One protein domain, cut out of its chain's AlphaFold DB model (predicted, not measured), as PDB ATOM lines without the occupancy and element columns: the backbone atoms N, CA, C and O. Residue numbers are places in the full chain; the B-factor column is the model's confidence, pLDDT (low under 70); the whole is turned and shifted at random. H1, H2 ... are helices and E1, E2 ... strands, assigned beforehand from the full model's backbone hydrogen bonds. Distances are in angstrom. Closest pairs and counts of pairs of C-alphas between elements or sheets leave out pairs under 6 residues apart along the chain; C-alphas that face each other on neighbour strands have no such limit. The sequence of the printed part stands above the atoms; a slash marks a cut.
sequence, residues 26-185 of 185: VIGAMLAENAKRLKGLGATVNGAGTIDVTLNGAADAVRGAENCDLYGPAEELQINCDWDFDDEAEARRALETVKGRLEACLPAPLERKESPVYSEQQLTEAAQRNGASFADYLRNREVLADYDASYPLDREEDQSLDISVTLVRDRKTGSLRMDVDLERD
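What this domain is: This is residues 26 to 185 of the 185 residues of an uncharacterized protein of Porphyrobacter sp. YT40 (UniProt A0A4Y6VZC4). A long, strongly twisted sheet of five strands, E4, E5, E8, E7 and E6, has helix H3 running along one face over E8 and E7, while a small sheet of E1, E2 and E3 is partly face to face with it near E4 and E5. The helical hairpin of H4 and H5 lies off one end of the large sheet, and the short helices H1 and H2 lie at the other end. The printed part has 160 residues with five named helices and eight named strands, in the order H1 H2 E1 E2 E3 E4 E5 H3 H4 H5 E6 E7 E8; its class is mixed, helices and strands, and both sheets are antiparallel. The whole is compact, with a radius of gyration of the C-alphas of 16.8 A and spans of 45 by 40 by 26 A.

How they stand to each other: H1, residues 26 to 30, touches H2, residues 35 to 38, the closest C-alphas being those of Ala 29 and Arg 37, 5.2 A apart. E1, residues 41 to 45, E2, 51 to 55, and E3, 58 to 65, form a meander, each strand the antiparallel neighbour of the one before; N 44 and O 52, and N 53 and O 62, are within hydrogen-bond range, both at 2.9 A. E4, residues 67 to 71, and E5, 78 to 85, are a hairpin, with N 69 and O 80 at 2.8 A. H3, residues 88 to 105, and the large sheet make two layers, a helix on one face of a sheet, at a height over the sheet of 9.4 A. H4, residues 120 to 130, touches H5, 132 to 140, in a helical hairpin at a steep tilt of 41 degrees, opposite ways; their closest C-alphas, of Ala 127 and Ala 135, are 5.0 A apart. E6, residues 141 to 152, E7, 160 to 170, and E8, 176 to 184, are a second meander; N 149 and O 163, N 164 and O 181, and, between E5 and E8, N 81 and O 180 are each 2.9 A apart. The two sheets form a sandwich, two sheets face to face, with their best planes 8 degrees apart; the closest C-alphas of E3 and E5 are those of Ala 65 and Trp 83, 5.5 A apart. In H1, H3, H4 and H5 every O i to N i+4 pair is within hydrogen-bond range; H2 is too short for one.

Where its parts are: H1 begins at C-alpha 26, (98.977, 127.007, 166.540). From first to last C-alpha E5 measures 23.4 A, H3 25.8 A, E6 30.4 A, E7 30.5 A and E8 26.4 A. E6 bends by 77 degrees at residue 144. E8 ends at C-alpha 184, (100.386, 119.631, 156.864).

The domain as a whole: The two C-alphas farthest apart, of Asn 56 and Gln 121, are 48.3 A apart. The printed part has no cut, and its long link is H3 to H4, 14 residues. The mean pLDDT of the printed part is 93.1, and no printed residue is under 70.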
ATOM      1  N   VAL A  26      98.470 127.293 167.895       94.69
ATOM      2  CA  VAL A  26      98.977 127.007 166.540       94.69
ATOM      3  C   VAL A  26      98.996 125.504 166.313       94.69
ATOM      4  O   VAL A  26      98.313 125.030 165.411       94.69
ATOM      5  N   ILE A  27      99.689 124.749 167.171       95.19
ATOM      6  CA  ILE A  27      99.799 123.285 167.038       95.19
ATOM      7  C   ILE A  27      98.413 122.631 167.058       95.19
ATOM      8  O   ILE A  27      98.103 121.793 166.221       95.19
ATOM      9  N   GLY A  28      97.526 123.069 167.949       92.88
ATOM     10  CA  GLY A  28      96.157 122.564 168.018       92.88
ATOM     11  C   GLY A  28      95.282 122.951 166.821       92.88
ATOM     12  O   GLY A  28      94.291 122.277 166.557       92.88
ATOM     13  N   ALA A  29      95.598 124.027 166.094       93.12
ATOM     14  CA  ALA A  29      94.944 124.327 164.822       93.12
ATOM     15  C   ALA A  29      95.530 123.502 163.669       93.12
ATOM     16  O   ALA A  29      94.757 123.050 162.830       93.12
ATOM     17  N   MET A  30      96.847 123.269 163.666       93.81
ATOM     18  CA  MET A  30      97.537 122.408 162.698       93.81
ATOM     19  C   MET A  30      97.082 120.949 162.803       93.81
ATOM     20  O   MET A  30      96.872 120.313 161.780       93.81
ATOM     21  N   LEU A  31      96.842 120.454 164.021       93.19
ATOM     22  CA  LEU A  31      96.338 119.101 164.291       93.19
ATOM     23  C   LEU A  31      94.829 118.931 164.048       93.19
ATOM     24  O   LEU A  31      94.310 117.820 164.082       93.19
ATOM     25  N   ALA A  32      94.081 120.017 163.838       90.50
ATOM     26  CA  ALA A  32      92.639 119.910 163.660       90.50
ATOM     27  C   ALA A  32      92.288 119.423 162.247       90.50
ATOM     28  O   ALA A  32      92.709 120.032 161.269       90.50
ATOM     29  N   GLU A  33      91.411 118.424 162.127       87.06
ATOM     30  CA  GLU A  33      90.901 117.924 160.834       87.06
ATOM     31  C   GLU A  33      90.377 119.066 159.932       87.06
ATOM     32  O   GLU A  33      90.663 119.145 158.744       87.06
ATOM     33  N   ASN A  34      89.669 120.043 160.512       87.81
ATOM     34  CA  ASN A  34      89.130 121.184 159.772       87.81
ATOM     35  C   ASN A  34      90.166 122.305 159.570       87.81
ATOM     36  O   ASN A  34      90.314 123.169 160.440       87.81
ATOM     37  N   ALA A  35      90.747 122.390 158.371       87.69
ATOM     38  CA  ALA A  35      91.723 123.415 157.977       87.69
ATOM     39  C   ALA A  35      91.264 124.876 158.203       87.69
ATOM     40  O   ALA A  35      92.083 125.765 158.429       87.69
ATOM     41  N   LYS A  36      89.953 125.169 158.271       91.00
ATOM     42  CA  LYS A  36      89.457 126.528 158.607       91.00
ATOM     43  C   LYS A  36      89.885 127.000 160.000       91.00
ATOM     44  O   LYS A  36      89.800 128.196 160.290       91.00
ATOM     45  N   ARG A  37      90.318 126.082 160.869       91.88
ATOM     46  CA  ARG A  37      90.895 126.368 162.190       91.88
ATOM     47  C   ARG A  37      92.205 127.150 162.107       91.88
ATOM     48  O   ARG A  37      92.506 127.872 163.052       91.88
ATOM     49  N   LEU A  38      92.902 127.091 160.972       93.38
ATOM     50  CA  LEU A  38      94.126 127.847 160.690       93.38
ATOM     51  C   LEU A  38      93.865 129.326 160.374       93.38
ATOM     52  O   LEU A  38      94.795 130.110 160.195       93.38
ATOM     53  N   LYS A  39      92.598 129.759 160.323       93.12
ATOM     54  CA  LYS A  39      92.280 131.174 160.131       93.12
ATOM     55  C   LYS A  39      92.898 132.021 161.250       93.12
ATOM     56  O   LYS A  39      92.557 131.868 162.422       93.12
ATOM     57  N   GLY A  40      93.719 132.989 160.844       92.56
ATOM     58  CA  GLY A  40      94.437 133.881 161.754       92.56
ATOM     59  C   GLY A  40      95.828 133.378 162.132       92.56
ATOM     60  O   GLY A  40      96.454 133.994 162.991       92.56
ATOM     61  N   LEU A  41      96.296 132.287 161.519       95.62
ATOM     62  CA  LEU A  41      97.690 131.882 161.585       95.62
ATOM     63  C   LEU A  41      98.567 132.938 160.898       95.62
ATOM     64  O   LEU A  41      98.197 133.478 159.853       95.62
ATOM     65  N   GLY A  42      99.725 133.227 161.480       94.56
ATOM     66  CA  GLY A  42     100.733 134.082 160.871       94.56
ATOM     67  C   GLY A  42     102.013 134.148 161.694       94.56
ATOM     68  O   GLY A  42     102.063 133.658 162.820       94.56
ATOM     69  N   ALA A  43     103.027 134.808 161.146       94.88
ATOM     70  CA  ALA A  43     104.279 135.110 161.826       94.88
ATOM     71  C   ALA A  43     104.292 136.572 162.300       94.88
ATOM     72  O   ALA A  43     103.898 137.478 161.561       94.88
ATOM     73  N   THR A  44     104.731 136.819 163.535       95.38
ATOM     74  CA  THR A  44     104.826 138.173 164.105       95.38
ATOM     75  C   THR A  44     106.183 138.409 164.746       95.38
ATOM     76  O   THR A  44     106.708 137.520 165.408       95.38
ATOM     77  N   VAL A  45     106.718 139.623 164.605       95.56
ATOM     78  CA  VAL A  45     107.950 140.031 165.293       95.56
ATOM     79  C   VAL A  45     107.625 140.389 166.744       95.56
ATOM     80  O   VAL A  45     106.788 141.256 167.006       95.56
ATOM     81  N   ASN A  46     108.280 139.720 167.689       92.94
ATOM     82  CA  ASN A  46     108.107 139.931 169.121       92.94
ATOM     83  C   ASN A  46     108.995 141.081 169.647       92.94
ATOM     84  O   ASN A  46     109.780 141.695 168.922       92.94
ATOM     85  N   GLY A  47     108.884 141.392 170.943       92.56
ATOM     86  CA  GLY A  47     109.623 142.500 171.566       92.56
ATOM     87  C   GLY A  47     111.150 142.336 171.603       92.56
ATOM     88  O   GLY A  47     111.847 143.318 171.845       92.56
ATOM     89  N   ALA A  48     111.667 141.127 171.368       93.12
ATOM     90  CA  ALA A  48     113.095 140.844 171.245       93.12
ATOM     91  C   ALA A  48     113.606 140.953 169.795       93.12
ATOM     92  O   ALA A  48     114.793 140.753 169.561       93.12
ATOM     93  N   GLY A  49     112.737 141.285 168.833       94.62
ATOM     94  CA  GLY A  49     113.094 141.380 167.417       94.62
ATOM     95  C   GLY A  49     113.148 140.036 166.691       94.62
ATOM     96  O   GLY A  49     113.557 140.006 165.538       94.62
ATOM     97  N   THR A  50     112.722 138.951 167.337       96.75
ATOM     98  CA  THR A  50     112.623 137.611 166.743       96.75
ATOM     99  C   THR A  50     111.187 137.295 166.337       96.75
ATOM    100  O   THR A  50     110.255 138.021 166.689       96.75
ATOM    101  N   ILE A  51     110.996 136.230 165.569       97.31
ATOM    102  CA  ILE A  51     109.721 135.852 164.977       97.31
ATOM    103  C   ILE A  51     109.053 134.746 165.789       97.31
ATOM    104  O   ILE A  51     109.653 133.726 166.130       97.31
ATOM    105  N   ASP A  52     107.774 134.959 166.075       97.25
ATOM    106  CA  ASP A  52     106.886 133.980 166.680       97.25
ATOM    107  C   ASP A  52     105.809 133.575 165.675       97.25
ATOM    108  O   ASP A  52     105.161 134.439 165.072       97.25
ATOM    109  N   VAL A  53     105.560 132.273 165.547       97.38
ATOM    110  CA  VAL A  53     104.375 131.765 164.851       97.38
ATOM    111  C   VAL A  53     103.190 131.870 165.801       97.38
ATOM    112  O   VAL A  53     103.259 131.486 166.971       97.38
ATOM    113  N   THR A  54     102.095 132.442 165.312       96.44
ATOM    114  CA  THR A  54     100.937 132.813 166.124       96.44
ATOM    115  C   THR A  54      99.638 132.402 165.468       96.44
ATOM    116  O   THR A  54      99.512 132.436 164.248       96.44
ATOM    117  N   LEU A  55      98.635 132.101 166.290       96.25
ATOM    118  CA  LEU A  55      97.246 132.006 165.870       96.25
ATOM    119  C   LEU A  55      96.454 133.112 166.570       96.25
ATOM    120  O   LEU A  55      96.360 133.147 167.798       96.25
ATOM    121  N   ASN A  56      95.872 134.021 165.788       94.19
ATOM    122  CA  ASN A  56      95.156 135.199 166.287       94.19
ATOM    123  C   ASN A  56      96.001 136.041 167.270       94.19
ATOM    124  O   ASN A  56      95.486 136.555 168.262       94.19
ATOM    125  N   GLY A  57      97.310 136.153 167.010       91.94
ATOM    126  CA  GLY A  57      98.262 136.893 167.845       91.94
ATOM    127  C   GLY A  57      98.725 136.160 169.111       91.94
ATOM    128  O   GLY A  57      99.569 136.683 169.835       91.94
ATOM    129  N   ALA A  58      98.217 134.956 169.387       91.69
ATOM    130  CA  ALA A  58      98.719 134.099 170.454       91.69
ATOM    131  C   ALA A  58      99.728 133.097 169.881       91.69
ATOM    132  O   ALA A  58      99.374 132.240 169.074       91.69
ATOM    133  N   ALA A  59     100.988 133.210 170.291       89.56
ATOM    134  CA  ALA A  59     102.041 132.284 169.887       89.56
ATOM    135  C   ALA A  59     102.037 130.993 170.738       89.56
ATOM    136  O   ALA A  59     101.379 130.969 171.781       89.56
ATOM    137  N   ASP A  60     102.830 129.976 170.394       86.81
ATOM    138  CA  ASP A  60     103.024 128.787 171.249       86.81
ATOM    139  C   ASP A  60     104.446 128.192 171.239       86.81
ATOM    140  O   ASP A  60     105.311 128.706 171.952       86.81
ATOM    141  N   ALA A  61     104.685 127.096 170.522       91.06
ATOM    142  CA  ALA A  61     105.912 126.317 170.565       91.06
ATOM    143  C   ALA A  61     106.999 126.887 169.648       91.06
ATOM    144  O   ALA A  61     108.168 126.931 170.039       91.06
ATOM    145  N   VAL A  62     106.603 127.387 168.476       94.69
ATOM    146  CA  VAL A  62     107.514 127.948 167.472       94.69
ATOM    147  C   VAL A  62     107.648 129.452 167.710       94.69
ATOM    148  O   VAL A  62     106.823 130.258 167.277       94.69
ATOM    149  N   ARG A  63     108.652 129.821 168.509       95.25
ATOM    150  CA  ARG A  63     108.867 131.191 168.991       95.25
ATOM    151  C   ARG A  63     110.335 131.546 169.075       95.25
ATOM    152  O   ARG A  63     111.140 130.744 169.554       95.25
ATOM    153  N   GLY A  64     110.629 132.800 168.775       95.69
ATOM    154  CA  GLY A  64     111.955 133.373 168.871       95.69
ATOM    155  C   GLY A  64     112.879 133.004 167.717       95.69
ATOM    156  O   GLY A  64     114.084 132.996 167.945       95.69
ATOM    157  N   ALA A  65     112.333 132.666 166.547       97.38
ATOM    158  CA  ALA A  65     113.084 132.369 165.326       97.38
ATOM    159  C   ALA A  65     113.708 133.629 164.719       97.38
ATOM    160  O   ALA A  65     113.233 134.741 164.962       97.38
ATOM    161  N   GLU A  66     114.761 133.472 163.926       97.19
ATOM    162  CA  GLU A  66     115.306 134.575 163.132       97.19
ATOM    163  C   GLU A  66     114.451 134.823 161.892       97.19
ATOM    164  O   GLU A  66     114.118 135.971 161.586       97.19
ATOM    165  N   ASN A  67     114.024 133.740 161.244       96.69
ATOM    166  CA  ASN A  67     113.102 133.776 160.122       96.69
ATOM    167  C   ASN A  67     111.998 132.719 160.273       96.69
ATOM    168  O   ASN A  67     112.203 131.685 160.906       96.69
ATOM    169  N   CYS A  68     110.832 132.989 159.683       97.31
ATOM    170  CA  CYS A  68     109.771 132.008 159.498       97.31
ATOM    171  C   CYS A  68     109.050 132.253 158.172       97.31
ATOM    172  O   CYS A  68     108.432 133.306 157.984       97.31
ATOM    173  N   ASP A  69     109.046 131.244 157.313       95.81
ATOM    174  CA  ASP A  69     108.315 131.218 156.057       95.81
ATOM    175  C   ASP A  69     107.055 130.358 156.201       95.81
ATOM    176  O   ASP A  69     107.105 129.209 156.638       95.81
ATOM    177  N   LEU A  70     105.904 130.938 155.849       95.06
ATOM    178  CA  LEU A  70     104.604 130.268 155.851       95.06
ATOM    179  C   LEU A  70     104.075 130.253 154.420       95.06
ATOM    180  O   LEU A  70     103.844 131.317 153.836       95.06
ATOM    181  N   TYR A  71     103.876 129.070 153.851       92.25
ATOM    182  CA  TYR A  71     103.505 128.917 152.449       92.25
ATOM    183  C   TYR A  71     102.556 127.741 152.225       92.25
ATOM    184  O   TYR A  71     102.471 126.826 153.033       92.25
ATOM    185  N   GLY A  72     101.820 127.802 151.115       88.88
ATOM    186  CA  GLY A  72     100.793 126.820 150.767       88.88
ATOM    187  C   GLY A  72      99.369 127.222 151.190       88.88
ATOM    188  O   GLY A  72      99.174 128.195 151.932       88.88
ATOM    189  N   PRO A  73      98.343 126.545 150.643       88.94
ATOM    190  CA  PRO A  73      96.969 126.643 151.129       88.94
ATOM    191  C   PRO A  73      96.832 126.008 152.523       88.94
ATOM    192  O   PRO A  73      97.748 125.371 153.019       88.94
ATOM    193  N   ALA A  74      95.680 126.178 153.177       86.25
ATOM    194  CA  ALA A  74      95.481 125.690 154.547       86.25
ATOM    195  C   ALA A  74      95.517 124.154 154.652       86.25
ATOM    196  O   ALA A  74      95.798 123.619 155.719       86.25
ATOM    197  N   GLU A  75      95.184 123.466 153.564       84.44
ATOM    198  CA  GLU A  75      95.186 122.014 153.446       84.44
ATOM    199  C   GLU A  75      96.587 121.426 153.214       84.44
ATOM    200  O   GLU A  75      96.781 120.281 153.583       84.44
ATOM    201  N   GLU A  76      97.525 122.215 152.674       89.50
ATOM    202  CA  GLU A  76      98.911 121.830 152.328       89.50
ATOM    203  C   GLU A  76      99.894 122.860 152.925       89.50
ATOM    204  O   GLU A  76     100.731 123.460 152.240       89.50
ATOM    205  N   LEU A  77      99.661 123.231 154.185       93.62
ATOM    206  CA  LEU A  77     100.339 124.360 154.809       93.62
ATOM    207  C   LEU A  77     101.712 123.933 155.320       93.62
ATOM    208  O   LEU A  77     101.814 123.032 156.148       93.62
ATOM    209  N   GLN A  78     102.735 124.689 154.936       95.62
ATOM    210  CA  GLN A  78     104.100 124.505 155.408       95.62
ATOM    211  C   GLN A  78     104.572 125.730 156.190       95.62
ATOM    212  O   GLN A  78     104.366 126.880 155.782       95.62
ATOM    213  N   ILE A  79     105.195 125.472 157.336       97.00
ATOM    214  CA  ILE A  79     105.817 126.470 158.204       97.00
ATOM    215  C   ILE A  79     107.262 126.041 158.427       97.00
ATOM    216  O   ILE A  79     107.497 125.041 159.098       97.00
ATOM    217  N   ASN A  80     108.211 126.812 157.908       97.44
ATOM    218  CA  ASN A  80     109.639 126.609 158.144       97.44
ATOM    219  C   ASN A  80     110.169 127.790 158.951       97.44
ATOM    220  O   ASN A  80     110.008 128.935 158.531       97.44
ATOM    221  N   CYS A  81     110.773 127.527 160.104       98.19
ATOM    222  CA  CYS A  81     111.423 128.543 160.919       98.19
ATOM    223  C   CYS A  81     112.871 128.170 161.197       98.19
ATOM    224  O   CYS A  81     113.160 127.013 161.506       98.19
ATOM    225  N   ASP A  82     113.756 129.165 161.182       97.38
ATOM    226  CA  ASP A  82     115.182 128.948 161.376       97.38
ATOM    227  C   ASP A  82     115.825 129.847 162.436       97.38
ATOM    228  O   ASP A  82     115.329 130.919 162.801       97.38
ATOM    229  N   TRP A  83     116.923 129.324 162.974       98.06
ATOM    230  CA  TRP A  83     117.819 129.983 163.909       98.06
ATOM    231  C   TRP A  83     119.253 129.710 163.481       98.06
ATOM    232  O   TRP A  83     119.632 128.544 163.320       98.06
ATOM    233  N   ASP A  84     120.062 130.756 163.392       97.38
ATOM    234  CA  ASP A  84     121.485 130.640 163.112       97.38
ATOM    235  C   ASP A  84     122.305 130.828 164.398       97.38
ATOM    236  O   ASP A  84     121.951 131.582 165.306       97.38
ATOM    237  N   PHE A  85     123.416 130.099 164.510       97.31
ATOM    238  CA  PHE A  85     124.296 130.158 165.675       97.31
ATOM    239  C   PHE A  85     125.771 130.083 165.279       97.31
ATOM    240  O   PHE A  85     126.172 129.328 164.388       97.31
ATOM    241  N   ASP A  86     126.601 130.788 166.047       94.38
ATOM    242  CA  ASP A  86     128.063 130.700 165.967       94.38
ATOM    243  C   ASP A  86     128.662 129.745 167.023       94.38
ATOM    244  O   ASP A  86     129.807 129.307 166.893       94.38
ATOM    245  N   ASP A  87     127.902 129.405 168.073       96.00
ATOM    246  CA  ASP A  87     128.339 128.557 169.191       96.00
ATOM    247  C   ASP A  87     127.480 127.290 169.335       96.00
ATOM    248  O   ASP A  87     126.253 127.337 169.420       96.00
ATOM    249  N   GLU A  88     128.134 126.127 169.432       95.94
ATOM    250  CA  GLU A  88     127.437 124.838 169.545       95.94
ATOM    251  C   GLU A  88     126.691 124.698 170.877       95.94
ATOM    252  O   GLU A  88     125.619 124.094 170.925       95.94
ATOM    253  N   ALA A  89     127.228 125.241 171.975       97.38
ATOM    254  CA  ALA A  89     126.575 125.126 173.276       97.38
ATOM    255  C   ALA A  89     125.309 125.995 173.353       97.38
ATOM    256  O   ALA A  89     124.326 125.611 173.991       97.38
ATOM    257  N   GLU A  90     125.304 127.159 172.712       97.50
ATOM    258  CA  GLU A  90     124.107 127.960 172.472       97.50
ATOM    259  C   GLU A  90     123.099 127.231 171.583       97.50
ATOM    260  O   GLU A  90     121.969 127.022 172.026       97.50
ATOM    261  N   ALA A  91     123.526 126.735 170.418       97.94
ATOM    262  CA  ALA A  91     122.658 126.013 169.489       97.94
ATOM    263  C   ALA A  91     121.972 124.803 170.149       97.94
ATOM    264  O   ALA A  91     120.769 124.596 170.011       97.94
ATOM    265  N   ARG A  92     122.710 124.025 170.951       97.88
ATOM    266  CA  ARG A  92     122.147 122.886 171.698       97.88
ATOM    267  C   ARG A  92     121.148 123.312 172.771       97.88
ATOM    268  O   ARG A  92     120.152 122.628 172.970       97.88
ATOM    269  N   ARG A  93     121.380 124.429 173.468       97.88
ATOM    270  CA  ARG A  93     120.411 124.952 174.449       97.88
ATOM    271  C   ARG A  93     119.137 125.444 173.770       97.88
ATOM    272  O   ARG A  93     118.050 125.227 174.310       97.88
ATOM    273  N   ALA A  94     119.266 126.088 172.612       97.06
ATOM    274  CA  ALA A  94     118.127 126.499 171.804       97.06
ATOM    275  C   ALA A  94     117.325 125.282 171.325       97.06
ATOM    276  O   ALA A  94     116.116 125.248 171.545       97.06
ATOM    277  N   LEU A  95     118.004 124.251 170.812       97.88
ATOM    278  CA  LEU A  95     117.396 122.979 170.417       97.88
ATOM    279  C   LEU A  95     116.570 122.357 171.543       97.88
ATOM    280  O   LEU A  95     115.382 122.115 171.355       97.88
ATOM    281  N   GLU A  96     117.152 122.154 172.728       97.69
ATOM    282  CA  GLU A  96     116.416 121.579 173.864       97.69
ATOM    283  C   GLU A  96     115.225 122.454 174.285       97.69
ATOM    284  O   GLU A  96     114.166 121.948 174.654       97.69
ATOM    285  N   THR A  97     115.368 123.779 174.195       97.06
ATOM    286  CA  THR A  97     114.292 124.718 174.534       97.06
ATOM    287  C   THR A  97     113.135 124.634 173.543       97.06
ATOM    288  O   THR A  97     111.978 124.568 173.957       97.06
ATOM    289  N   VAL A  98     113.427 124.659 172.242       97.12
ATOM    290  CA  VAL A  98     112.417 124.618 171.177       97.12
ATOM    291  C   VAL A  98     111.752 123.250 171.132       97.12
ATOM    292  O   VAL A  98     110.526 123.167 171.193       97.12
ATOM    293  N   LYS A  99     112.549 122.179 171.162       96.75
ATOM    294  CA  LYS A  99     112.060 120.805 171.252       96.75
ATOM    295  C   LYS A  99     111.151 120.612 172.467       96.75
ATOM    296  O   LYS A  99     110.036 120.127 172.316       96.75
ATOM    297  N   GLY A 100     111.566 121.058 173.655       96.12
ATOM    298  CA  GLY A 100     110.755 120.921 174.866       96.12
ATOM    299  C   GLY A 100     109.415 121.666 174.796       96.12
ATOM    300  O   GLY A 100     108.421 121.201 175.349       96.12
ATOM    301  N   ARG A 101     109.353 122.806 174.093       95.81
ATOM    302  CA  ARG A 101     108.087 123.517 173.846       95.81
ATOM    303  C   ARG A 101     107.192 122.770 172.863       95.81
ATOM    304  O   ARG A 101     105.988 122.713 173.096       95.81
ATOM    305  N   LEU A 102     107.765 122.211 171.796       96.00
ATOM    306  CA  LEU A 102     107.033 121.381 170.839       96.00
ATOM    307  C   LEU A 102     106.458 120.151 171.539       96.00
ATOM    308  O   LEU A 102     105.250 119.964 171.537       96.00
ATOM    309  N   GLU A 103     107.278 119.380 172.247       95.25
ATOM    310  CA  GLU A 103     106.831 118.175 172.960       95.25
ATOM    311  C   GLU A 103     105.778 118.464 174.040       95.25
ATOM    312  O   GLU A 103     104.933 117.618 174.314       95.25
ATOM    313  N   ALA A 104     105.765 119.666 174.627       94.00
ATOM    314  CA  ALA A 104     104.702 120.086 175.544       94.00
ATOM    315  C   ALA A 104     103.348 120.339 174.847       94.00
ATOM    316  O   ALA A 104     102.308 120.358 175.508       94.00
ATOM    317  N   CYS A 105     103.360 120.563 173.535       93.62
ATOM    318  CA  CYS A 105     102.181 120.794 172.709       93.62
ATOM    319  C   CYS A 105     101.729 119.558 171.936       93.62
ATOM    320  O   CYS A 105     100.559 119.483 171.558       93.62
ATOM    321  N   LEU A 106     102.630 118.609 171.693       93.44
ATOM    322  CA  LEU A 106     102.378 117.486 170.804       93.44
ATOM    323  C   LEU A 106     101.731 116.288 171.513       93.44
ATOM    324  O   LEU A 106     102.011 116.049 172.687       93.44
ATOM    325  N   PRO A 107     100.879 115.514 170.810       90.25
ATOM    326  CA  PRO A 107     100.219 114.336 171.377       90.25
ATOM    327  C   PRO A 107     101.198 113.254 171.856       90.25
ATOM    328  O   PRO A 107     100.932 112.549 172.830       90.25
ATOM    329  N   ALA A 108     102.329 113.119 171.164       90.75
ATOM    330  CA  ALA A 108     103.425 112.213 171.487       90.75
ATOM    331  C   ALA A 108     104.762 112.958 171.313       90.75
ATOM    332  O   ALA A 108     104.807 113.913 170.537       90.75
ATOM    333  N   PRO A 109     105.834 112.571 172.028       92.19
ATOM    334  CA  PRO A 109     107.135 113.225 171.901       92.19
ATOM    335  C   PRO A 109     107.750 113.008 170.516       92.19
ATOM    336  O   PRO A 109     107.401 112.054 169.823       92.19
ATOM    337  N   LEU A 110     108.698 113.872 170.149       95.38
ATOM    338  CA  LEU A 110     109.435 113.734 168.897       95.38
ATOM    339  C   LEU A 110     110.420 112.564 169.001       95.38
ATOM    340  O   LEU A 110     111.157 112.422 169.986       95.38
ATOM    341  N   GLU A 111     110.464 111.739 167.966       96.50
ATOM    342  CA  GLU A 111     111.389 110.624 167.861       96.50
ATOM    343  C   GLU A 111     112.724 111.098 167.295       96.50
ATOM    344  O   GLU A 111     112.800 112.035 166.508       96.50
ATOM    345  N   ARG A 112     113.822 110.483 167.738       95.31
ATOM    346  CA  ARG A 112     115.146 110.817 167.212       95.31
ATOM    347  C   ARG A 112     115.388 110.049 165.921       95.31
ATOM    348  O   ARG A 112     115.378 108.818 165.945       95.31
ATOM    349  N   LYS A 113     115.759 110.760 164.860       93.06
ATOM    350  CA  LYS A 113     116.201 110.160 163.602       93.06
ATOM    351  C   LYS A 113     117.693 109.872 163.597       93.06
ATOM    352  O   LYS A 113     118.506 110.569 164.213       93.06
ATOM    353  N   GLU A 114     118.063 108.808 162.890       86.31
ATOM    354  CA  GLU A 114     119.458 108.570 162.546       86.31
ATOM    355  C   GLU A 114     119.888 109.567 161.472       86.31
ATOM    356  O   GLU A 114     119.285 109.651 160.402       86.31
ATOM    357  N   SER A 115     120.960 110.306 161.756       80.44
ATOM    358  CA  SER A 115     121.548 111.237 160.800       80.44
ATOM    359  C   SER A 115     121.950 110.490 159.522       80.44
ATOM    360  O   SER A 115     122.753 109.552 159.600       80.44
ATOM    361  N   PRO A 116     121.466 110.902 158.339       78.44
ATOM    362  CA  PRO A 116     121.837 110.249 157.096       78.44
ATOM    363  C   PRO A 116     123.338 110.411 156.841       78.44
ATOM    364  O   PRO A 116     123.879 111.518 156.837       78.44
ATOM    365  N   VAL A 117     124.019 109.291 156.601       82.50
ATOM    366  CA  VAL A 117     125.419 109.269 156.167       82.50
ATOM    367  C   VAL A 117     125.445 108.909 154.691       82.50
ATOM    368  O   VAL A 117     125.180 107.771 154.306       82.50
ATOM    369  N   TYR A 118     125.762 109.894 153.855       85.06
ATOM    370  CA  TYR A 118     125.823 109.701 152.411       85.06
ATOM    371  C   TYR A 118     127.143 109.047 152.007       85.06
ATOM    372  O   TYR A 118     128.229 109.555 152.284       85.06
ATOM    373  N   SER A 119     127.046 107.925 151.302       90.06
ATOM    374  CA  SER A 119     128.182 107.312 150.613       90.06
ATOM    375  C   SER A 119     128.613 108.147 149.401       90.06
ATOM    376  O   SER A 119     127.811 108.871 148.811       90.06
ATOM    377  N   GLU A 120     129.861 107.992 148.949       91.19
ATOM    378  CA  GLU A 120     130.342 108.672 147.732       91.19
ATOM    379  C   GLU A 120     129.524 108.315 146.480       91.19
ATOM    380  O   GLU A 120     129.359 109.146 145.583       91.19
ATOM    381  N   GLN A 121     128.953 107.106 146.426       92.50
ATOM    382  CA  GLN A 121     128.031 106.732 145.358       92.50
ATOM    383  C   GLN A 121     126.748 107.576 145.411       92.50
ATOM    384  O   GLN A 121     126.370 108.168 144.402       92.50
ATOM    385  N   GLN A 122     126.120 107.707 146.584       91.12
ATOM    386  CA  GLN A 122     124.917 108.533 146.758       91.12
ATOM    387  C   GLN A 122     125.194 110.015 146.474       91.12
ATOM    388  O   GLN A 122     124.374 110.681 145.843       91.12
ATOM    389  N   LEU A 123     126.363 110.524 146.872       91.38
ATOM    390  CA  LEU A 123     126.784 111.891 146.551       91.38
ATOM    391  C   LEU A 123     126.978 112.087 145.039       91.38
ATOM    392  O   LEU A 123     126.577 113.113 144.494       91.38
ATOM    393  N   THR A 124     127.537 111.097 144.340       92.06
ATOM    394  CA  THR A 124     127.694 111.135 142.876       92.06
ATOM    395  C   THR A 124     126.336 111.133 142.168       92.06
ATOM    396  O   THR A 124     126.113 111.925 141.253       92.06
ATOM    397  N   GLU A 125     125.398 110.298 142.612       93.06
ATOM    398  CA  GLU A 125     124.030 110.263 142.078       93.06
ATOM    399  C   GLU A 125     123.263 111.564 142.362       93.06
ATOM    400  O   GLU A 125     122.484 112.031 141.529       93.06
ATOM    401  N   ALA A 126     123.482 112.176 143.529       89.62
ATOM    402  CA  ALA A 126     122.926 113.483 143.866       89.62
ATOM    403  C   ALA A 126     123.502 114.584 142.963       89.62
ATOM    404  O   ALA A 126     122.748 115.422 142.468       89.62
ATOM    405  N   ALA A 127     124.808 114.543 142.671       91.62
ATOM    406  CA  ALA A 127     125.455 115.488 141.763       91.62
ATOM    407  C   ALA A 127     124.895 115.406 140.337       91.62
ATOM    408  O   ALA A 127     124.722 116.429 139.678       91.62
ATOM    409  N   GLN A 128     124.598 114.195 139.860       94.06
ATOM    410  CA  GLN A 128     124.025 113.981 138.529       94.06
ATOM    411  C   GLN A 128     122.582 114.481 138.423       94.06
ATOM    412  O   GLN A 128     122.203 115.015 137.385       94.06
ATOM    413  N   ARG A 129     121.783 114.309 139.484       93.75
ATOM    414  CA  ARG A 129     120.369 114.712 139.503       93.75
ATOM    415  C   ARG A 129     120.176 116.205 139.756       93.75
ATOM    416  O   ARG A 129     119.395 116.840 139.058       93.75
ATOM    417  N   ASN A 130     120.902 116.749 140.730       92.44
ATOM    418  CA  ASN A 130     120.647 118.076 141.297       92.44
ATOM    419  C   ASN A 130     121.840 119.041 141.150       92.44
ATOM    420  O   ASN A 130     121.759 120.193 141.568       92.44
ATOM    421  N   GLY A 131     122.949 118.593 140.555       93.31
ATOM    422  CA  GLY A 131     124.152 119.395 140.332       93.31
ATOM    423  C   GLY A 131     125.230 119.236 141.410       93.31
ATOM    424  O   GLY A 131     124.981 118.824 142.543       93.31
ATOM    425  N   ALA A 132     126.468 119.589 141.048       92.00
ATOM    426  CA  ALA A 132     127.645 119.420 141.906       92.00
ATOM    427  C   ALA A 132     127.559 120.206 143.226       92.00
ATOM    428  O   ALA A 132     128.004 119.714 144.260       92.00
ATOM    429  N   SER A 133     126.944 121.391 143.209       89.69
ATOM    430  CA  SER A 133     126.741 122.214 144.406       89.69
ATOM    431  C   SER A 133     125.871 121.519 145.454       89.69
ATOM    432  O   SER A 133     126.148 121.642 146.642       89.69
ATOM    433  N   PHE A 134     124.861 120.753 145.033       90.31
ATOM    434  CA  PHE A 134     123.997 120.010 145.947       90.31
ATOM    435  C   PHE A 134     124.731 118.830 146.595       90.31
ATOM    436  O   PHE A 134     124.633 118.617 147.799       90.31
ATOM    437  N   ALA A 135     125.531 118.091 145.825       90.50
ATOM    438  CA  ALA A 135     126.365 117.031 146.391       90.50
ATOM    439  C   ALA A 135     127.422 117.582 147.359       90.50
ATOM    440  O   ALA A 135     127.668 116.992 148.411       90.50
ATOM    441  N   ASP A 136     128.018 118.731 147.038       90.25
ATOM    442  CA  ASP A 136     128.926 119.416 147.954       90.25
ATOM    443  C   ASP A 136     128.209 119.885 149.217       90.25
ATOM    444  O   ASP A 136     128.756 119.732 150.307       90.25
ATOM    445  N   TYR A 137     126.989 120.401 149.110       87.81
ATOM    446  CA  TYR A 137     126.165 120.723 150.270       87.81
ATOM    447  C   TYR A 137     125.966 119.498 151.177       87.81
ATOM    448  O   TYR A 137     126.323 119.553 152.352       87.81
ATOM    449  N   LEU A 138     125.521 118.361 150.629       90.88
ATOM    450  CA  LEU A 138     125.332 117.123 151.400       90.88
ATOM    451  C   LEU A 138     126.629 116.621 152.049       90.88
ATOM    452  O   LEU A 138     126.606 116.119 153.169       90.88
ATOM    453  N   ARG A 139     127.773 116.775 151.373       90.56
ATOM    454  CA  ARG A 139     129.084 116.373 151.907       90.56
ATOM    455  C   ARG A 139     129.522 117.231 153.100       90.56
ATOM    456  O   ARG A 139     130.204 116.734 153.999       90.56
ATOM    457  N   ASN A 140     129.176 118.517 153.085       91.81
ATOM    458  CA  ASN A 140     129.582 119.474 154.116       91.81
ATOM    459  C   ASN A 140     128.528 119.659 155.212       91.81
ATOM    460  O   ASN A 140     128.860 120.205 156.259       91.81
ATOM    461  N   ARG A 141     127.302 119.169 155.015       92.44
ATOM    462  CA  ARG A 141     126.247 119.164 156.027       92.44
ATOM    463  C   ARG A 141     126.502 118.057 157.048       92.44
ATOM    464  O   ARG A 141     126.477 116.873 156.732       92.44
ATOM    465  N   GLU A 142     126.718 118.450 158.292       94.06
ATOM    466  CA  GLU A 142     126.764 117.555 159.441       94.06
ATOM    467  C   GLU A 142     125.486 117.709 160.263       94.06
ATOM    468  O   GLU A 142     125.236 118.768 160.829       94.06
ATOM    469  N   VAL A 143     124.676 116.656 160.342       95.06
ATOM    470  CA  VAL A 143     123.455 116.647 161.158       95.06
ATOM    471  C   VAL A 143     123.825 116.287 162.596       95.06
ATOM    472  O   VAL A 143     124.168 115.137 162.887       95.06
ATOM    473  N   LEU A 144     123.778 117.275 163.490       95.44
ATOM    474  CA  LEU A 144     124.131 117.128 164.904       95.44
ATOM    475  C   LEU A 144     122.975 116.577 165.740       95.44
ATOM    476  O   LEU A 144     123.210 115.893 166.742       95.44
ATOM    477  N   ALA A 145     121.746 116.894 165.344       96.38
ATOM    478  CA  ALA A 145     120.526 116.337 165.898       96.38
ATOM    479  C   ALA A 145     119.407 116.419 164.860       96.38
ATOM    480  O   ALA A 145     119.356 117.375 164.089       96.38
ATOM    481  N   ASP A 146     118.534 115.421 164.862       96.94
ATOM    482  CA  ASP A 146     117.368 115.368 163.996       96.94
ATOM    483  C   ASP A 146     116.251 114.645 164.737       96.94
ATOM    484  O   ASP A 146     116.472 113.565 165.307       96.94
ATOM    485  N   TYR A 147     115.092 115.282 164.789       97.50
ATOM    486  CA  TYR A 147     113.917 114.779 165.475       97.50
ATOM    487  C   TYR A 147     112.696 114.975 164.605       97.50
ATOM    488  O   TYR A 147     112.571 116.021 163.976       97.50
ATOM    489  N   ASP A 148     111.779 114.019 164.624       96.75
ATOM    490  CA  ASP A 148     110.523 114.146 163.910       96.75
ATOM    491  C   ASP A 148     109.363 113.420 164.580       96.75
ATOM    492  O   ASP A 148     109.536 112.603 165.484       96.75
ATOM    493  N   ALA A 149     108.163 113.738 164.124       95.19
ATOM    494  CA  ALA A 149     106.980 112.931 164.338       95.19
ATOM    495  C   ALA A 149     105.956 113.222 163.243       95.19
ATOM    496  O   ALA A 149     105.917 114.326 162.702       95.19
ATOM    497  N   SER A 150     105.099 112.239 162.986       94.81
ATOM    498  CA  SER A 150     103.949 112.362 162.096       94.81
ATOM    499  C   SER A 150     102.677 112.093 162.888       94.81
ATOM    500  O   SER A 150     102.604 111.119 163.647       94.81
ATOM    501  N   TYR A 151     101.684 112.970 162.752       92.31
ATOM    502  CA  TYR A 151     100.413 112.873 163.463       92.31
ATOM    503  C   TYR A 151      99.250 112.843 162.471       92.31
ATOM    504  O   TYR A 151      99.049 113.836 161.773       92.31
ATOM    505  N   PRO A 152      98.437 111.774 162.433       90.81
ATOM    506  CA  PRO A 152      97.296 111.717 161.531       90.81
ATOM    507  C   PRO A 152      96.237 112.761 161.913       90.81
ATOM    508  O   PRO A 152      95.887 112.929 163.090       90.81
ATOM    509  N   LEU A 153      95.724 113.461 160.902       87.19
ATOM    510  CA  LEU A 153      94.720 114.522 161.033       87.19
ATOM    511  C   LEU A 153      93.292 114.026 160.851       87.19
ATOM    512  O   LEU A 153      92.349 114.653 161.340       87.19
ATOM    513  N   ASP A 154      93.131 112.911 160.154       81.50
ATOM    514  CA  ASP A 154      91.865 112.230 159.973       81.50
ATOM    515  C   ASP A 154      91.977 110.765 160.424       81.50
ATOM    516  O   ASP A 154      93.002 110.304 160.927       81.50
ATOM    517  N   ARG A 155      90.863 110.039 160.333       71.06
ATOM    518  CA  ARG A 155      90.797 108.626 160.735       71.06
ATOM    519  C   ARG A 155      91.206 107.662 159.631       71.06
ATOM    520  O   ARG A 155      91.307 106.468 159.909       71.06
ATOM    521  N   GLU A 156      91.299 108.152 158.401       74.81
ATOM    522  CA  GLU A 156      91.684 107.354 157.238       74.81
ATOM    523  C   GLU A 156      93.215 107.359 157.067       74.81
ATOM    524  O   GLU A 156      93.737 106.495 156.373       74.81
ATOM    525  N   GLU A 157      93.910 108.226 157.820       73.88
ATOM    526  CA  GLU A 157      95.358 108.457 157.809       73.88
ATOM    527  C   GLU A 157      95.855 108.950 156.441       73.88
ATOM    528  O   GLU A 157      97.023 108.778 156.099       73.88
ATOM    529  N   ASP A 158      94.962 109.583 155.673       81.81
ATOM    530  CA  ASP A 158      95.275 110.179 154.371       81.81
ATOM    531  C   ASP A 158      95.947 111.549 154.530       81.81
ATOM    532  O   ASP A 158      96.635 111.997 153.615       81.81
ATOM    533  N   GLN A 159      95.749 112.188 155.688       86.56
ATOM    534  CA  GLN A 159      96.328 113.478 156.040       86.56
ATOM    535  C   GLN A 159      97.137 113.410 157.334       86.56
ATOM    536  O   GLN A 159      96.701 112.801 158.322       86.56
ATOM    537  N   SER A 160      98.271 114.106 157.372       92.25
ATOM    538  CA  SER A 160      99.174 114.180 158.518       92.25
ATOM    539  C   SER A 160      99.679 115.594 158.785       92.25
ATOM    540  O   SER A 160      99.745 116.465 157.925       92.25
ATOM    541  N   LEU A 161     100.016 115.833 160.049       94.75
ATOM    542  CA  LEU A 161     100.932 116.889 160.435       94.75
ATOM    543  C   LEU A 161     102.286 116.245 160.703       94.75
ATOM    544  O   LEU A 161     102.458 115.557 161.712       94.75
ATOM    545  N   ASP A 162     103.235 116.513 159.826       96.00
ATOM    546  CA  ASP A 162     104.628 116.144 159.966       96.00
ATOM    547  C   ASP A 162     105.390 117.303 160.601       96.00
ATOM    548  O   ASP A 162     105.257 118.469 160.226       96.00
ATOM    549  N   ILE A 163     106.164 116.996 161.636       97.25
ATOM    550  CA  ILE A 163     106.954 117.984 162.364       97.25
ATOM    551  C   ILE A 163     108.375 117.486 162.431       97.25
ATOM    552  O   ILE A 163     108.602 116.350 162.845       97.25
ATOM    553  N   SER A 164     109.334 118.346 162.102       97.31
ATOM    554  CA  SER A 164     110.745 118.045 162.296       97.31
ATOM    555  C   SER A 164     111.510 119.194 162.940       97.31
ATOM    556  O   SER A 164     111.143 120.364 162.834       97.31
ATOM    557  N   VAL A 165     112.560 118.832 163.675       97.88
ATOM    558  CA  VAL A 165     113.513 119.756 164.285       97.88
ATOM    559  C   VAL A 165     114.913 119.239 164.008       97.88
ATOM    560  O   VAL A 165     115.334 118.222 164.568       97.88
ATOM    561  N   THR A 166     115.662 119.966 163.191       97.56
ATOM    562  CA  THR A 166     116.997 119.552 162.768       97.56
ATOM    563  C   THR A 166     118.020 120.605 163.167       97.56
ATOM    564  O   THR A 166     117.854 121.783 162.878       97.56
ATOM    565  N   LEU A 167     119.118 120.188 163.797       97.88
ATOM    566  CA  LEU A 167     120.293 121.024 164.045       97.88
ATOM    567  C   LEU A 167     121.446 120.534 163.176       97.88
ATOM    568  O   LEU A 167     121.903 119.393 163.310       97.88
ATOM    569  N   VAL A 168     121.958 121.411 162.320       96.88
ATOM    570  CA  VAL A 168     123.056 121.114 161.401       96.88
ATOM    571  C   VAL A 168     124.239 122.045 161.589       96.88
ATOM    572  O   VAL A 168     124.102 123.188 162.011       96.88
ATOM    573  N   ARG A 169     125.415 121.537 161.232       96.31
ATOM    574  CA  ARG A 169     126.650 122.293 161.063       96.31
ATOM    575  C   ARG A 169     127.086 122.228 159.607       96.31
ATOM    576  O   ARG A 169     127.165 121.141 159.034       96.31
ATOM    577  N   ASP A 170     127.467 123.364 159.041       94.62
ATOM    578  CA  ASP A 170     128.291 123.384 157.836       94.62
ATOM    579  C   ASP A 170     129.760 123.162 158.233       94.62
ATOM    580  O   ASP A 170     130.362 123.942 158.969       94.62
ATOM    581  N   ARG A 171     130.360 122.067 157.762       93.00
ATOM    582  CA  ARG A 171     131.746 121.684 158.078       93.00
ATOM    583  C   ARG A 171     132.801 122.633 157.513       93.00
ATOM    584  O   ARG A 171     133.929 122.621 158.002       93.00
ATOM    585  N   LYS A 172     132.486 123.408 156.474       92.06
ATOM    586  CA  LYS A 172     133.419 124.356 155.852       92.06
ATOM    587  C   LYS A 172     133.487 125.662 156.626       92.06
ATOM    588  O   LYS A 172     134.580 126.189 156.813       92.06
ATOM    589  N   THR A 173     132.338 126.194 157.024       93.38
ATOM    590  CA  THR A 173     132.239 127.499 157.701       93.38
ATOM    591  C   THR A 173     132.212 127.364 159.220       93.38
ATOM    592  O   THR A 173     132.585 128.301 159.917       93.38
ATOM    593  N   GLY A 174     131.791 126.208 159.737       94.06
ATOM    594  CA  GLY A 174     131.512 125.988 161.153       94.06
ATOM    595  C   GLY A 174     130.154 126.531 161.608       94.06
ATOM    596  O   GLY A 174     129.799 126.296 162.761       94.06
ATOM    597  N   SER A 175     129.403 127.206 160.728       95.44
ATOM    598  CA  SER A 175     128.106 127.799 161.064       95.44
ATOM    599  C   SER A 175     127.095 126.722 161.430       95.44
ATOM    600  O   SER A 175     127.066 125.641 160.827       95.44
ATOM    601  N   LEU A 176     126.268 127.025 162.422       98.12
ATOM    602  CA  LEU A 176     125.223 126.144 162.913       98.12
ATOM    603  C   LEU A 176     123.870 126.735 162.554       98.12
ATOM    604  O   LEU A 176     123.671 127.936 162.695       98.12
ATOM    605  N   ARG A 177     122.949 125.878 162.134       97.50
ATOM    606  CA  ARG A 177     121.574 126.261 161.835       97.50
ATOM    607  C   ARG A 177     120.632 125.233 162.420       97.50
ATOM    608  O   ARG A 177     120.868 124.029 162.282       97.50
ATOM    609  N   MET A 178     119.608 125.708 163.106       98.25
ATOM    610  CA  MET A 178     118.484 124.896 163.534       98.25
ATOM    611  C   MET A 178     117.277 125.261 162.687       98.25
ATOM    612  O   MET A 178     116.958 126.438 162.573       98.25
ATOM    613  N   ASP A 179     116.607 124.254 162.152       97.75
ATOM    614  CA  ASP A 179     115.378 124.394 161.385       97.75
ATOM    615  C   ASP A 179     114.252 123.655 162.121       97.75
ATOM    616  O   ASP A 179     114.465 122.585 162.703       97.75
ATOM    617  N   VAL A 180     113.066 124.256 162.125       98.31
ATOM    618  CA  VAL A 180     111.816 123.644 162.574       98.31
ATOM    619  C   VAL A 180     110.837 123.699 161.415       98.31
ATOM    620  O   VAL A 180     110.450 124.789 160.994       98.31
ATOM    621  N   ASP A 181     110.412 122.529 160.959       97.50
ATOM    622  CA  ASP A 181     109.444 122.374 159.881       97.50
ATOM    623  C   ASP A 181     108.146 121.785 160.431       97.50
ATOM    624  O   ASP A 181     108.167 120.809 161.183       97.50
ATOM    625  N   LEU A 182     107.018 122.400 160.076       97.19
ATOM    626  CA  LEU A 182     105.678 121.866 160.287       97.19
ATOM    627  C   LEU A 182     104.996 121.808 158.925       97.19
ATOM    628  O   LEU A 182     104.720 122.850 158.331       97.19
ATOM    629  N   GLU A 183     104.713 120.604 158.461       95.94
ATOM    630  CA  GLU A 183     104.101 120.322 157.171       95.94
ATOM    631  C   GLU A 183     102.768 119.632 157.411       95.94
ATOM    632  O   GLU A 183     102.678 118.634 158.122       95.94
ATOM    633  N   ARG A 184     101.706 120.233 156.888       92.38
ATOM    634  CA  ARG A 184     100.386 119.631 156.864       92.38
ATOM    635  C   ARG A 184     100.138 119.107 155.457       92.38
ATOM    636  O   ARG A 184     100.071 119.945 154.566       92.38
ATOM    637  N   ASP A 185      99.916 117.803 155.323       84.75
ATOM    638  CA  ASP A 185      99.598 117.099 154.070       84.75
ATOM    639  C   ASP A 185      98.271 116.326 154.187       84.75
ATOM    640  O   ASP A 185      97.922 115.928 155.321       84.75
TER     641      ASP A 185